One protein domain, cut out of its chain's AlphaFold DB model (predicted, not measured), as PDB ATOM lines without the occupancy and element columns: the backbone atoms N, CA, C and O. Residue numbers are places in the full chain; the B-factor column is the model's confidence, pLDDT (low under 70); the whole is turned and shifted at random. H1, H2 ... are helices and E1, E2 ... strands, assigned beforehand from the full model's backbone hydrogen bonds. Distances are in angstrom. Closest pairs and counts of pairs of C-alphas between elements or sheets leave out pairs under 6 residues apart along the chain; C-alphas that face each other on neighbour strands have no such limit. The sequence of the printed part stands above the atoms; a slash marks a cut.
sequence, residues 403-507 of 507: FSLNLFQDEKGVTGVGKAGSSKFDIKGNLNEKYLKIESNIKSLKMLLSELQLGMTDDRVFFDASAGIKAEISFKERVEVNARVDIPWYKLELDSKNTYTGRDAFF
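What this domain is: This is residues 403 to 507 of the 507 residues of an uncharacterized protein of Sulfurimonas sp (UniProt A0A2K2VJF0). Look for one long, twisted antiparallel sheet in two staggered parts: E1, E2, E3, E4, E6 and the first part of E7 make one, and E5, E8 and the rest of E7 the other. The short helix H1 stands beside E5, at the sheet's level, near the ends of E2 and E3. The 105 printed residues hold eight named strands and one named helix, in the order E1 E2 E3 E4 H1 E5 E6 E7 E8; the class is mostly strand. The whole is loose, with a radius of gyration of the C-alphas of 16.8 A, and spans 57 by 25 by 23 A.

Where its parts are: Find C-alpha 479 at (199.644, 167.959, 196.466); from there E7, residues 479 to 495, runs 42.0 A and bends by 71 degrees at residue 488. E6 is residues 467 to 475, E5 462 to 465, and E8 498 to 506, ending at (216.400, 167.630, 213.814). E1, 403 to 410, begins at (217.379, 159.734, 188.241); E2 is 413 to 420, E3 423 to 430, E4 435 to 442, and H1 445 to 452.

How they stand to each other: Beside E7, E5 and E6 lie on one side and E8 on the other. Look at N 491 and O 464, 2.7 A, for E7 and E5; N 482 and O 472, 2.9 A, for E7 and E6; N 500 and O 492, 2.8 A, for E8 and E7. E6 and E4 are antiparallel, with N 438 and O 471 at 2.8 A. E1 E2 E3 E4 form a meander, each strand the antiparallel neighbour of the one before, as do E6 E7 E8. H1 has every O i to N i+4 pair within hydrogen-bond range; its closest C-alphas to E5 are Lys 446 and Asp 464, 4.9 A.

The domain as a whole: The C-alphas farthest apart, Glu 411 and Lys 497, are 57.0 A apart. The printed part has no cut, and no link is long. Confidence is under 70 at residues 455 to 461, 496 to 497 and 505 to 507.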
ATOM      1  N   PHE A 403     218.637 160.059 187.566       90.31
ATOM      2  CA  PHE A 403     217.379 159.734 188.241       90.31
ATOM      3  C   PHE A 403     216.790 158.420 187.732       90.31
ATOM      4  O   PHE A 403     216.699 158.195 186.534       90.31
ATOM      5  N   SER A 404     216.315 157.567 188.632       93.88
ATOM      6  CA  SER A 404     215.516 156.401 188.255       93.88
ATOM      7  C   SER A 404     214.451 156.132 189.298       93.88
ATOM      8  O   SER A 404     214.754 156.127 190.487       93.88
ATOM      9  N   LEU A 405     213.241 155.830 188.870       95.31
ATOM     10  CA  LEU A 405     212.106 155.520 189.716       95.31
ATOM     11  C   LEU A 405     211.442 154.259 189.188       95.31
ATOM     12  O   LEU A 405     211.026 154.220 188.039       95.31
ATOM     13  N   ASN A 406     211.343 153.244 190.038       96.75
ATOM     14  CA  ASN A 406     210.597 152.022 189.775       96.75
ATOM     15  C   ASN A 406     209.437 151.944 190.757       96.75
ATOM     16  O   ASN A 406     209.662 151.981 191.967       96.75
ATOM     17  N   LEU A 407     208.221 151.821 190.245       95.81
ATOM     18  CA  LEU A 407     206.996 151.679 191.018       95.81
ATOM     19  C   LEU A 407     206.286 150.392 190.607       95.81
ATOM     20  O   LEU A 407     206.168 150.084 189.424       95.81
ATOM     21  N   PHE A 408     205.776 149.676 191.599       96.00
ATOM     22  CA  PHE A 408     204.989 148.463 191.459       96.00
ATOM     23  C   PHE A 408     203.713 148.633 192.266       96.00
ATOM     24  O   PHE A 408     203.762 148.926 193.462       96.00
ATOM     25  N   GLN A 409     202.577 148.446 191.615       94.12
ATOM     26  CA  GLN A 409     201.268 148.472 192.237       94.12
ATOM     27  C   GLN A 409     200.599 147.110 192.085       94.12
ATOM     28  O   GLN A 409     200.504 146.585 190.974       94.12
ATOM     29  N   ASP A 410     200.098 146.589 193.199       92.69
ATOM     30  CA  ASP A 410     199.254 145.400 193.283       92.69
ATOM     31  C   ASP A 410     198.107 145.633 194.290       92.69
ATOM     32  O   ASP A 410     197.858 146.761 194.728       92.69
ATOM     33  N   GLU A 411     197.390 144.571 194.670       89.19
ATOM     34  CA  GLU A 411     196.301 144.637 195.657       89.19
ATOM     35  C   GLU A 411     196.746 145.126 197.049       89.19
ATOM     36  O   GLU A 411     195.921 145.609 197.824       89.19
ATOM     37  N   LYS A 412     198.038 145.018 197.391       89.69
ATOM     38  CA  LYS A 412     198.591 145.435 198.689       89.69
ATOM     39  C   LYS A 412     198.988 146.912 198.711       89.69
ATOM     40  O   LYS A 412     199.355 147.415 199.774       89.69
ATOM     41  N   GLY A 413     198.915 147.598 197.572       93.06
ATOM     42  CA  GLY A 413     199.233 149.014 197.426       93.06
ATOM     43  C   GLY A 413     200.391 149.255 196.461       93.06
ATOM     44  O   GLY A 413     200.643 148.478 195.545       93.06
ATOM     45  N   VAL A 414     201.083 150.375 196.651       95.12
ATOM     46  CA  VAL A 414     202.251 150.775 195.864       95.12
ATOM     47  C   VAL A 414     203.510 150.503 196.659       95.12
ATOM     48  O   VAL A 414     203.618 150.896 197.821       95.12
ATOM     49  N   THR A 415     204.492 149.899 196.009       97.00
ATOM     50  CA  THR A 415     205.870 149.823 196.485       97.00
ATOM     51  C   THR A 415     206.807 150.308 195.396       97.00
ATOM     52  O   THR A 415     206.484 150.257 194.212       97.00
ATOM     53  N   GLY A 416     207.975 150.805 195.769       95.88
ATOM     54  CA  GLY A 416     208.906 151.285 194.771       95.88
ATOM     55  C   GLY A 416     210.253 151.669 195.327       95.88
ATOM     56  O   GLY A 416     210.466 151.734 196.536       95.88
ATOM     57  N   VAL A 417     211.162 151.923 194.399       96.44
ATOM     58  CA  VAL A 417     212.515 152.374 194.679       96.44
ATOM     59  C   VAL A 417     212.846 153.506 193.723       96.44
ATOM     60  O   VAL A 417     212.811 153.337 192.503       96.44
ATOM     61  N   GLY A 418     213.200 154.649 194.292       94.94
ATOM     62  CA  GLY A 418     213.790 155.775 193.594       94.94
ATOM     63  C   GLY A 418     215.298 155.841 193.818       94.94
ATOM     64  O   GLY A 418     215.820 155.396 194.841       94.94
ATOM     65  N   LYS A 419     216.000 156.465 192.883       92.81
ATOM     66  CA  LYS A 419     217.398 156.860 193.000       92.81
ATOM     67  C   LYS A 419     217.567 158.235 192.369       92.81
ATOM     68  O   LYS A 419     217.041 158.467 191.285       92.81
ATOM     69  N   ALA A 420     218.298 159.119 193.038       89.94
ATOM     70  CA  ALA A 420     218.721 160.408 192.503       89.94
ATOM     71  C   ALA A 420     220.168 160.648 192.950       89.94
ATOM     72  O   ALA A 420     220.430 160.738 194.152       89.94
ATOM     73  N   GLY A 421     221.110 160.667 192.004       87.12
ATOM     74  CA  GLY A 421     222.543 160.612 192.310       87.12
ATOM     75  C   GLY A 421     222.889 159.396 193.182       87.12
ATOM     76  O   GLY A 421     222.502 158.262 192.889       87.12
ATOM     77  N   SER A 422     223.588 159.636 194.283       85.94
ATOM     78  CA  SER A 422     223.983 158.659 195.303       85.94
ATOM     79  C   SER A 422     222.878 158.347 196.318       85.94
ATOM     80  O   SER A 422     223.032 157.419 197.117       85.94
ATOM     81  N   SER A 423     221.753 159.070 196.282       89.94
ATOM     82  CA  SER A 423     220.616 158.827 197.170       89.94
ATOM     83  C   SER A 423     219.683 157.750 196.625       89.94
ATOM     84  O   SER A 423     219.371 157.722 195.432       89.94
ATOM     85  N   LYS A 424     219.198 156.889 197.522       93.50
ATOM     86  CA  LYS A 424     218.154 155.894 197.266       93.50
ATOM     87  C   LYS A 424     216.955 156.198 198.159       93.50
ATOM     88  O   LYS A 424     217.136 156.518 199.335       93.50
ATOM     89  N   PHE A 425     215.754 156.068 197.615       93.94
ATOM     90  CA  PHE A 425     214.503 156.279 198.334       93.94
ATOM     91  C   PHE A 425     213.634 155.032 198.189       93.94
ATOM     92  O   PHE A 425     213.440 154.549 197.074       93.94
ATOM     93  N   ASP A 426     213.113 154.515 199.293       96.75
ATOM     94  CA  ASP A 426     212.108 153.459 199.293       96.75
ATOM     95  C   ASP A 426     210.723 154.109 199.372       96.75
ATOM     96  O   ASP A 426     210.496 155.040 200.147       96.75
ATOM     97  N   ILE A 427     209.798 153.634 198.544       96.38
ATOM     98  CA  ILE A 427     208.465 154.214 198.380       96.38
ATOM     99  C   ILE A 427     207.434 153.158 198.756       96.38
ATOM    100  O   ILE A 427     207.512 152.016 198.302       96.38
ATOM    101  N   LYS A 428     206.459 153.532 199.583       96.69
ATOM    102  CA  LYS A 428     205.303 152.700 199.939       96.69
ATOM    103  C   LYS A 428     204.048 153.552 200.008       96.69
ATOM    104  O   LYS A 428     204.109 154.657 200.523       96.69
ATOM    105  N   GLY A 429     202.897 153.061 199.575       93.94
ATOM    106  CA  GLY A 429     201.655 153.814 199.743       93.94
ATOM    107  C   GLY A 429     200.440 153.139 199.144       93.94
ATOM    108  O   GLY A 429     200.456 151.941 198.873       93.94
ATOM    109  N   ASN A 430     199.384 153.917 198.936       88.19
ATOM    110  CA  ASN A 430     198.137 153.445 198.352       88.19
ATOM    111  C   ASN A 430     197.554 154.544 197.452       88.19
ATOM    112  O   ASN A 430     197.205 155.624 197.933       88.19
ATOM    113  N   LEU A 431     197.430 154.271 196.146       83.56
ATOM    114  CA  LEU A 431     196.862 155.241 195.200       83.56
ATOM    115  C   LEU A 431     195.365 155.471 195.422       83.56
ATOM    116  O   LEU A 431     194.898 156.574 195.167       83.56
ATOM    117  N   ASN A 432     194.627 154.482 195.941       82.38
ATOM    118  CA  ASN A 432     193.194 154.634 196.226       82.38
ATOM    119  C   ASN A 432     192.962 155.634 197.364       82.38
ATOM    120  O   ASN A 432     192.035 156.436 197.328       82.38
ATOM    121  N   GLU A 433     193.845 155.621 198.360       86.31
ATOM    122  CA  GLU A 433     193.849 156.599 199.452       86.31
ATOM    123  C   GLU A 433     194.634 157.878 199.094       86.31
ATOM    124  O   GLU A 433     194.677 158.817 199.892       86.31
ATOM    125  N   LYS A 434     195.214 157.920 197.885       89.00
ATOM    126  CA  LYS A 434     195.990 159.025 197.310       89.00
ATOM    127  C   LYS A 434     197.151 159.492 198.198       89.00
ATOM    128  O   LYS A 434     197.334 160.695 198.393       89.00
ATOM    129  N   TYR A 435     197.931 158.549 198.740       93.00
ATOM    130  CA  TYR A 435     199.129 158.868 199.523       93.00
ATOM    131  C   TYR A 435     200.340 157.986 199.193       93.00
ATOM    132  O   TYR A 435     200.211 156.815 198.823       93.00
ATOM    133  N   LEU A 436     201.535 158.547 199.391       94.00
ATOM    134  CA  LEU A 436     202.831 157.877 199.283       94.00
ATOM    135  C   LEU A 436     203.723 158.267 200.464       94.00
ATOM    136  O   LEU A 436     203.804 159.429 200.842       94.00
ATOM    137  N   LYS A 437     204.433 157.291 201.017       95.81
ATOM    138  CA  LYS A 437     205.482 157.450 202.020       95.81
ATOM    139  C   LYS A 437     206.821 157.160 201.371       95.81
ATOM    140  O   LYS A 437     206.990 156.124 200.730       95.81
ATOM    141  N   ILE A 438     207.752 158.083 201.543       95.62
ATOM    142  CA  ILE A 438     209.093 158.037 200.982       95.62
ATOM    143  C   ILE A 438     210.072 158.055 202.145       95.62
ATOM    144  O   ILE A 438     210.053 158.974 202.962       95.62
ATOM    145  N   GLU A 439     210.936 157.052 202.207       95.94
ATOM    146  CA  GLU A 439     212.025 156.991 203.176       95.94
ATOM    147  C   GLU A 439     213.363 156.953 202.448       95.94
ATOM    148  O   GLU A 439     213.520 156.265 201.442       95.94
ATOM    149  N   SER A 440     214.347 157.696 202.942       94.25
ATOM    150  CA  SER A 440     215.679 157.725 202.351       94.25
ATOM    151  C   SER A 440     216.755 157.944 203.395       94.25
ATOM    152  O   SER A 440     216.528 158.578 204.424       94.25
ATOM    153  N   ASN A 441     217.937 157.406 203.114       92.25
ATOM    154  CA  ASN A 441     219.129 157.612 203.914       92.25
ATOM    155  C   ASN A 441     220.264 158.075 202.998       92.25
ATOM    156  O   ASN A 441     220.835 157.292 202.231       92.25
ATOM    157  N   ILE A 442     220.569 159.363 203.080       92.44
ATOM    158  CA  ILE A 442     221.640 160.017 202.347       92.44
ATOM    159  C   ILE A 442     222.903 159.930 203.194       92.44
ATOM    160  O   ILE A 442     222.975 160.485 204.288       92.44
ATOM    161  N   LYS A 443     223.927 159.249 202.674       91.75
ATOM    162  CA  LYS A 443     225.205 159.085 203.383       91.75
ATOM    163  C   LYS A 443     226.056 160.354 203.393       91.75
ATOM    164  O   LYS A 443     226.806 160.544 204.342       91.75
ATOM    165  N   SER A 444     225.971 161.163 202.338       90.94
ATOM    166  CA  SER A 444     226.753 162.390 202.148       90.94
ATOM    167  C   SER A 444     225.931 163.395 201.340       90.94
ATOM    168  O   SER A 444     225.718 163.214 200.138       90.94
ATOM    169  N   LEU A 445     225.449 164.451 202.001       88.25
ATOM    170  CA  LEU A 445     224.774 165.577 201.357       88.25
ATOM    171  C   LEU A 445     225.714 166.280 200.381       88.25
ATOM    172  O   LEU A 445     225.263 166.714 199.324       88.25
ATOM    173  N   LYS A 446     227.019 166.342 200.679       87.31
ATOM    174  CA  LYS A 446     227.999 166.930 199.762       87.31
ATOM    175  C   LYS A 446     228.052 166.179 198.438       87.31
ATOM    176  O   LYS A 446     227.987 166.803 197.381       87.31
ATOM    177  N   MET A 447     228.167 164.852 198.500       88.19
ATOM    178  CA  MET A 447     228.205 164.000 197.311       88.19
ATOM    179  C   MET A 447     226.919 164.147 196.498       88.19
ATOM    180  O   MET A 447     226.994 164.415 195.303       88.19
ATOM    181  N   LEU A 448     225.758 164.080 197.160       88.38
ATOM    182  CA  LEU A 448     224.461 164.249 196.507       88.38
ATOM    183  C   LEU A 448     224.347 165.611 195.807       88.38
ATOM    184  O   LEU A 448     224.032 165.669 194.623       88.38
ATOM    185  N   LEU A 449     224.626 166.709 196.513       85.50
ATOM    186  CA  LEU A 449     224.537 168.060 195.952       85.50
ATOM    187  C   LEU A 449     225.516 168.257 194.789       85.50
ATOM    188  O   LEU A 449     225.153 168.870 193.787       85.50
ATOM    189  N   SER A 450     226.718 167.679 194.878       84.25
ATOM    190  CA  SER A 450     227.708 167.698 193.798       84.25
ATOM    191  C   SER A 450     227.238 166.931 192.559       84.25
ATOM    192  O   SER A 450     227.393 167.428 191.447       84.25
ATOM    193  N   GLU A 451     226.657 165.741 192.719       85.06
ATOM    194  CA  GLU A 451     226.119 164.937 191.606       85.06
ATOM    195  C   GLU A 451     224.907 165.618 190.955       85.06
ATOM    196  O   GLU A 451     224.769 165.652 189.729       85.06
ATOM    197  N   LEU A 452     224.060 166.251 191.772       81.38
ATOM    198  CA  LEU A 452     222.963 167.093 191.300       81.38
ATOM    199  C   LEU A 452     223.461 168.443 190.744       81.38
ATOM    200  O   LEU A 452     222.708 169.140 190.069       81.38
ATOM    201  N   GLN A 453     224.743 168.791 190.934       78.12
ATOM    202  CA  GLN A 453     225.347 170.116 190.701       78.12
ATOM    203  C   GLN A 453     224.451 171.266 191.186       78.12
ATOM    204  O   GLN A 453     224.336 172.314 190.549       78.12
ATOM    205  N   LEU A 454     223.805 171.053 192.327       74.56
ATOM    206  CA  LEU A 454     223.176 172.113 193.094       74.56
ATOM    207  C   LEU A 454     224.332 172.780 193.837       74.56
ATOM    208  O   LEU A 454     224.824 172.240 194.827       74.56
ATOM    209  N   GLY A 455     224.870 173.849 193.247       61.62
ATOM    210  CA  GLY A 455     226.151 174.427 193.649       61.62
ATOM    211  C   GLY A 455     226.250 174.651 195.159       61.62
ATOM    212  O   GLY A 455     225.380 175.284 195.753       61.62
ATOM    213  N   MET A 456     227.336 174.178 195.775       56.34
ATOM    214  CA  MET A 456     227.796 174.773 197.025       56.34
ATOM    215  C   MET A 456     228.557 176.038 196.643       56.34
ATOM    216  O   MET A 456     229.571 175.977 195.960       56.34
ATOM    217  N   THR A 457     228.014 177.191 197.013       51.00
ATOM    218  CA  THR A 457     228.429 178.517 196.537       51.00
ATOM    219  C   THR A 457     229.828 178.974 196.971       51.00
ATOM    220  O   THR A 457     230.208 180.093 196.638       51.00
ATOM    221  N   ASP A 458     230.620 178.159 197.674       57.75
ATOM    222  CA  ASP A 458     231.992 178.526 198.034       57.75
ATOM    223  C   ASP A 458     232.869 177.283 198.267       57.75
ATOM    224  O   ASP A 458     232.648 176.528 199.215       57.75
ATOM    225  N   ASP A 459     233.918 177.103 197.456       60.88
ATOM    226  CA  ASP A 459     234.942 176.057 197.642       60.88
ATOM    227  C   ASP A 459     235.705 176.204 198.976       60.88
ATOM    228  O   ASP A 459     236.468 175.321 199.375       60.88
ATOM    229  N   ARG A 460     235.518 177.332 199.673       59.56
ATOM    230  CA  ARG A 460     236.180 177.662 200.940       59.56
ATOM    231  C   ARG A 460     235.535 177.040 202.175       59.56
ATOM    232  O   ARG A 460     236.201 176.987 203.205       59.56
ATOM    233  N   VAL A 461     234.286 176.573 202.096       61.12
ATOM    234  CA  VAL A 461     233.580 175.961 203.232       61.12
ATOM    235  C   VAL A 461     233.245 174.511 202.898       61.12
ATOM    236  O   VAL A 461     232.393 174.229 202.058       61.12
ATOM    237  N   PHE A 462     233.907 173.565 203.567       75.69
ATOM    238  CA  PHE A 462     233.562 172.151 203.430       75.69
ATOM    239  C   PHE A 462     232.369 171.855 204.335       75.69
ATOM    240  O   PHE A 462     232.506 171.870 205.554       75.69
ATOM    241  N   PHE A 463     231.214 171.537 203.760       83.94
ATOM    242  CA  PHE A 463     230.088 170.978 204.503       83.94
ATOM    243  C   PHE A 463     229.752 169.592 203.962       83.94
ATOM    244  O   PHE A 463     229.599 169.421 202.753       83.94
ATOM    245  N   ASP A 464     229.631 168.610 204.850       88.81
ATOM    246  CA  ASP A 464     229.051 167.310 204.537       88.81
ATOM    247  C   ASP A 464     228.242 166.787 205.723       88.81
ATOM    248  O   ASP A 464     228.543 167.085 206.875       88.81
ATOM    249  N   ALA A 465     227.211 166.004 205.453       89.38
ATOM    250  CA  ALA A 465     226.335 165.457 206.474       89.38
ATOM    251  C   ALA A 465     225.619 164.216 205.955       89.38
ATOM    252  O   ALA A 465     225.411 164.067 204.750       89.38
ATOM    253  N   SER A 466     225.194 163.353 206.872       91.31
ATOM    254  CA  SER A 466     224.169 162.361 206.543       91.31
ATOM    255  C   SER A 466     222.787 162.933 206.806       91.31
ATOM    256  O   SER A 466     222.621 163.786 207.675       91.31
ATOM    257  N   ALA A 467     221.792 162.452 206.070       90.69
ATOM    258  CA  ALA A 467     220.408 162.845 206.274       90.69
ATOM    259  C   ALA A 467     219.473 161.643 206.113       90.69
ATOM    260  O   ALA A 467     219.508 160.946 205.100       90.69
ATOM    261  N   GLY A 468     218.624 161.409 207.107       92.06
ATOM    262  CA  GLY A 468     217.449 160.559 206.998       92.06
ATOM    263  C   GLY A 468     216.258 161.409 206.574       92.06
ATOM    264  O   GLY A 468     215.917 162.366 207.260       92.06
ATOM    265  N   ILE A 469     215.621 161.076 205.456       92.69
ATOM    266  CA  ILE A 469     214.424 161.776 204.984       92.69
ATOM    267  C   ILE A 469     213.232 160.849 205.146       92.69
ATOM    268  O   ILE A 469     213.264 159.706 204.690       92.69
ATOM    269  N   LYS A 470     212.168 161.368 205.754       95.06
ATOM    270  CA  LYS A 470     210.845 160.748 205.749       95.06
ATOM    271  C   LYS A 470     209.847 161.755 205.221       95.06
ATOM    272  O   LYS A 470     209.654 162.797 205.839       95.06
ATOM    273  N   ALA A 471     209.235 161.455 204.086       95.19
ATOM    274  CA  ALA A 471     208.228 162.305 203.481       95.19
ATOM    275  C   ALA A 471     206.923 161.542 203.283       95.19
ATOM    276  O   ALA A 471     206.921 160.382 202.878       95.19
ATOM    277  N   GLU A 472     205.814 162.212 203.554       94.69
ATOM    278  CA  GLU A 472     204.472 161.757 203.238       94.69
ATOM    279  C   GLU A 472     203.865 162.721 202.224       94.69
ATOM    280  O   GLU A 472     203.755 163.921 202.477       94.69
ATOM    281  N   ILE A 473     203.519 162.191 201.055       93.62
ATOM    282  CA  ILE A 473     202.904 162.919 199.953       93.62
ATOM    283  C   ILE A 473     201.436 162.514 199.891       93.62
ATOM    284  O   ILE A 473     201.139 161.340 199.682       93.62
ATOM    285  N   SER A 474     200.532 163.477 200.029       91.50
ATOM    286  CA  SER A 474     199.092 163.326 199.803       91.50
ATOM    287  C   SER A 474     198.711 164.088 198.537       91.50
ATOM    288  O   SER A 474     199.166 165.210 198.342       91.50
ATOM    289  N   PHE A 475     197.891 163.501 197.668       87.75
ATOM    290  CA  PHE A 475     197.462 164.122 196.404       87.75
ATOM    291  C   PHE A 475     195.943 164.026 196.206       87.75
ATOM    292  O   PHE A 475     195.454 163.716 195.121       87.75
ATOM    293  N   LYS A 476     195.178 164.258 197.282       80.88
ATOM    294  CA  LYS A 476     193.705 164.180 197.285       80.88
ATOM    295  C   LYS A 476     193.044 165.283 196.462       80.88
ATOM    296  O   LYS A 476     192.524 164.995 195.387       80.88
ATOM    297  N   GLU A 477     193.060 166.498 197.003       74.00
ATOM    298  CA  GLU A 477     192.545 167.725 196.375       74.00
ATOM    299  C   GLU A 477     193.693 168.617 195.889       74.00
ATOM    300  O   GLU A 477     193.594 169.281 194.864       74.00
ATOM    301  N   ARG A 478     194.814 168.597 196.617       79.50
ATOM    302  CA  ARG A 478     196.069 169.270 196.285       79.50
ATOM    303  C   ARG A 478     197.239 168.371 196.661       79.50
ATOM    304  O   ARG A 478     197.077 167.456 197.471       79.50
ATOM    305  N   VAL A 479     198.406 168.641 196.084       84.56
ATOM    306  CA  VAL A 479     199.644 167.959 196.466       84.56
ATOM    307  C   VAL A 479     200.157 168.579 197.765       84.56
ATOM    308  O   VAL A 479     200.564 169.738 197.789       84.56
ATOM    309  N   GLU A 480     200.123 167.811 198.848       89.50
ATOM    310  CA  GLU A 480     200.700 168.166 200.143       89.50
ATOM    311  C   GLU A 480     201.892 167.256 200.422       89.50
ATOM    312  O   GLU A 480     201.785 166.035 200.306       89.50
ATOM    313  N   VAL A 481     203.024 167.847 200.803       91.31
ATOM    314  CA  VAL A 481     204.245 167.113 201.142       91.31
ATOM    315  C   VAL A 481     204.634 167.458 202.571       91.31
ATOM    316  O   VAL A 481     205.075 168.570 202.848       91.31
ATOM    317  N   ASN A 482     204.492 166.491 203.472       92.31
ATOM    318  CA  ASN A 482     204.973 166.589 204.845       92.31
ATOM    319  C   ASN A 482     206.299 165.845 204.940       92.31
ATOM    320  O   ASN A 482     206.322 164.617 204.902       92.31
ATOM    321  N   ALA A 483     207.403 166.579 205.039       92.19
ATOM    322  CA  ALA A 483     208.738 166.006 205.112       92.19
ATOM    323  C   ALA A 483     209.396 166.302 206.460       92.19
ATOM    324  O   ALA A 483     209.257 167.392 207.006       92.19
ATOM    325  N   ARG A 484     210.139 165.320 206.965       92.19
ATOM    326  CA  ARG A 484     211.027 165.427 208.120       92.19
ATOM    327  C   ARG A 484     212.434 165.045 207.686       92.19
ATOM    328  O   ARG A 484     212.610 164.014 207.027       92.19
ATOM    329  N   VAL A 485     213.414 165.856 208.081       89.62
ATOM    330  CA  VAL A 485     214.830 165.608 207.798       89.62
ATOM    331  C   VAL A 485     215.576 165.444 209.118       89.62
ATOM    332  O   VAL A 485     215.735 166.380 209.897       89.62
ATOM    333  N   ASP A 486     216.049 164.230 209.367       89.12
ATOM    334  CA  ASP A 486     216.908 163.907 210.501       89.12
ATOM    335  C   ASP A 486     218.373 163.986 210.043       89.12
ATOM    336  O   ASP A 486     218.729 163.369 209.042       89.12
ATOM    337  N   ILE A 487     219.244 164.706 210.756       89.00
ATOM    338  CA  ILE A 487     220.679 164.821 210.438       89.00
ATOM    339  C   ILE A 487     221.482 164.123 211.548       89.00
ATOM    340  O   ILE A 487     221.831 164.754 212.552       89.00
ATOM    341  N   PRO A 488     221.786 162.815 211.407       84.44
ATOM    342  CA  PRO A 488     222.470 162.063 212.454       84.44
ATOM    343  C   PRO A 488     223.909 162.529 212.665       84.44
ATOM    344  O   PRO A 488     224.428 162.435 213.775       84.44
ATOM    345  N   TRP A 489     224.563 163.032 211.615       88.31
ATOM    346  CA  TRP A 489     225.864 163.680 211.737       88.31
ATOM    347  C   TRP A 489     226.078 164.740 210.663       88.31
ATOM    348  O   TRP A 489     225.600 164.595 209.537       88.31
ATOM    349  N   TYR A 490     226.871 165.755 211.003       88.94
ATOM    350  CA  TYR A 490     227.434 166.714 210.053       88.94
ATOM    351  C   TYR A 490     228.911 167.002 210.361       88.94
ATOM    352  O   TYR A 490     229.372 166.837 211.494       88.94
ATOM    353  N   LYS A 491     229.645 167.429 209.335       85.31
ATOM    354  CA  LYS A 491     231.040 167.868 209.350       85.31
ATOM    355  C   LYS A 491     231.133 169.205 208.618       85.31
ATOM    356  O   LYS A 491     230.729 169.309 207.463       85.31
ATOM    357  N   LEU A 492     231.689 170.206 209.287       84.50
ATOM    358  CA  LEU A 492     231.878 171.554 208.763       84.50
ATOM    359  C   LEU A 492     233.348 171.964 208.925       84.50
ATOM    360  O   LEU A 492     233.868 171.943 210.039       84.50
ATOM    361  N   GLU A 493     234.019 172.346 207.842       81.12
ATOM    362  CA  GLU A 493     235.351 172.963 207.873       81.12
ATOM    363  C   GLU A 493     235.216 174.404 207.385       81.12
ATOM    364  O   GLU A 493     234.873 174.654 206.229       81.12
ATOM    365  N   LEU A 494     235.434 175.346 208.304       73.69
ATOM    366  CA  LEU A 494     235.359 176.785 208.035       73.69
ATOM    367  C   LEU A 494     236.706 177.349 207.557       73.69
ATOM    368  O   LEU A 494     236.750 178.396 206.918       73.69
ATOM    369  N   ASP A 495     237.803 176.665 207.887       71.19
ATOM    370  CA  ASP A 495     239.161 176.980 207.462       71.19
ATOM    371  C   ASP A 495     240.022 175.700 207.424       71.19
ATOM    372  O   ASP A 495     239.620 174.642 207.905       71.19
ATOM    373  N   SER A 496     241.236 175.793 206.872       67.19
ATOM    374  CA  SER A 496     242.182 174.663 206.755       67.19
ATOM    375  C   SER A 496     242.656 174.042 208.085       67.19
ATOM    376  O   SER A 496     243.432 173.087 208.063       67.19
ATOM    377  N   LYS A 497     242.266 174.600 209.238       67.81
ATOM    378  CA  LYS A 497     242.751 174.212 210.570       67.81
ATOM    379  C   LYS A 497     241.641 173.705 211.495       67.81
ATOM    380  O   LYS A 497     241.948 172.949 212.413       67.81
ATOM    381  N   ASN A 498     240.387 174.094 211.271       71.38
ATOM    382  CA  ASN A 498     239.272 173.842 212.178       71.38
ATOM    383  C   ASN A 498     238.186 172.974 211.525       71.38
ATOM    384  O   ASN A 498     237.533 173.375 210.560       71.38
ATOM    385  N   THR A 499     237.941 171.798 212.113       72.62
ATOM    386  CA  THR A 499     236.844 170.891 211.746       72.62
ATOM    387  C   THR A 499     235.844 170.796 212.895       72.62
ATOM    388  O   THR A 499     236.188 170.371 213.996       72.62
ATOM    389  N   TYR A 500     234.586 171.122 212.621       78.88
ATOM    390  CA  TYR A 500     233.468 170.992 213.550       78.88
ATOM    391  C   TYR A 500     232.637 169.765 213.176       78.88
ATOM    392  O   TYR A 500     232.336 169.549 212.001       78.88
ATOM    393  N   THR A 501     232.258 168.955 214.164       75.69
ATOM    394  CA  THR A 501     231.330 167.832 213.971       75.69
ATOM    395  C   THR A 501     230.202 167.908 214.989       75.69
ATOM    396  O   THR A 501     230.422 168.293 216.136       75.69
ATOM    397  N   GLY A 502     228.993 167.541 214.574       74.38
ATOM    398  CA  GLY A 502     227.838 167.428 215.461       74.38
ATOM    399  C   GLY A 502     227.032 166.169 215.164       74.38
ATOM    400  O   GLY A 502     227.191 165.563 214.101       74.38
ATOM    401  N   ARG A 503     226.207 165.758 216.131       73.44
ATOM    402  CA  ARG A 503     225.337 164.576 216.062       73.44
ATOM    403  C   ARG A 503     223.905 164.947 216.445       73.44
ATOM    404  O   ARG A 503     223.722 165.875 217.229       73.44
ATOM    405  N   ASP A 504     222.941 164.205 215.906       71.50
ATOM    406  CA  ASP A 504     221.521 164.221 216.294       71.50
ATOM    407  C   ASP A 504     220.815 165.590 216.181       71.50
ATOM    408  O   ASP A 504     220.157 166.049 217.117       71.50
ATOM    409  N   ALA A 505     220.934 166.252 215.027       62.34
ATOM    410  CA  ALA A 505     220.161 167.462 214.730       62.34
ATOM    411  C   ALA A 505     218.834 167.117 214.017       62.34
ATOM    412  O   ALA A 505     218.797 166.230 213.162       62.34
ATOM    413  N   PHE A 506     217.755 167.832 214.350       55.00
ATOM    414  CA  PHE A 506     216.400 167.630 213.814       55.00
ATOM    415  C   PHE A 506     215.880 168.937 213.201       55.00
ATOM    416  O   PHE A 506     215.990 169.975 213.858       55.00
ATOM    417  N   PHE A 507     215.319 168.886 211.986       51.06
ATOM    418  CA  PHE A 507     214.779 170.049 211.268       51.06
ATOM    419  C   PHE A 507     213.401 169.783 210.661       51.06
ATOM    420  O   PHE A 507     213.153 168.638 210.203       51.06
TER     421      PHE A 507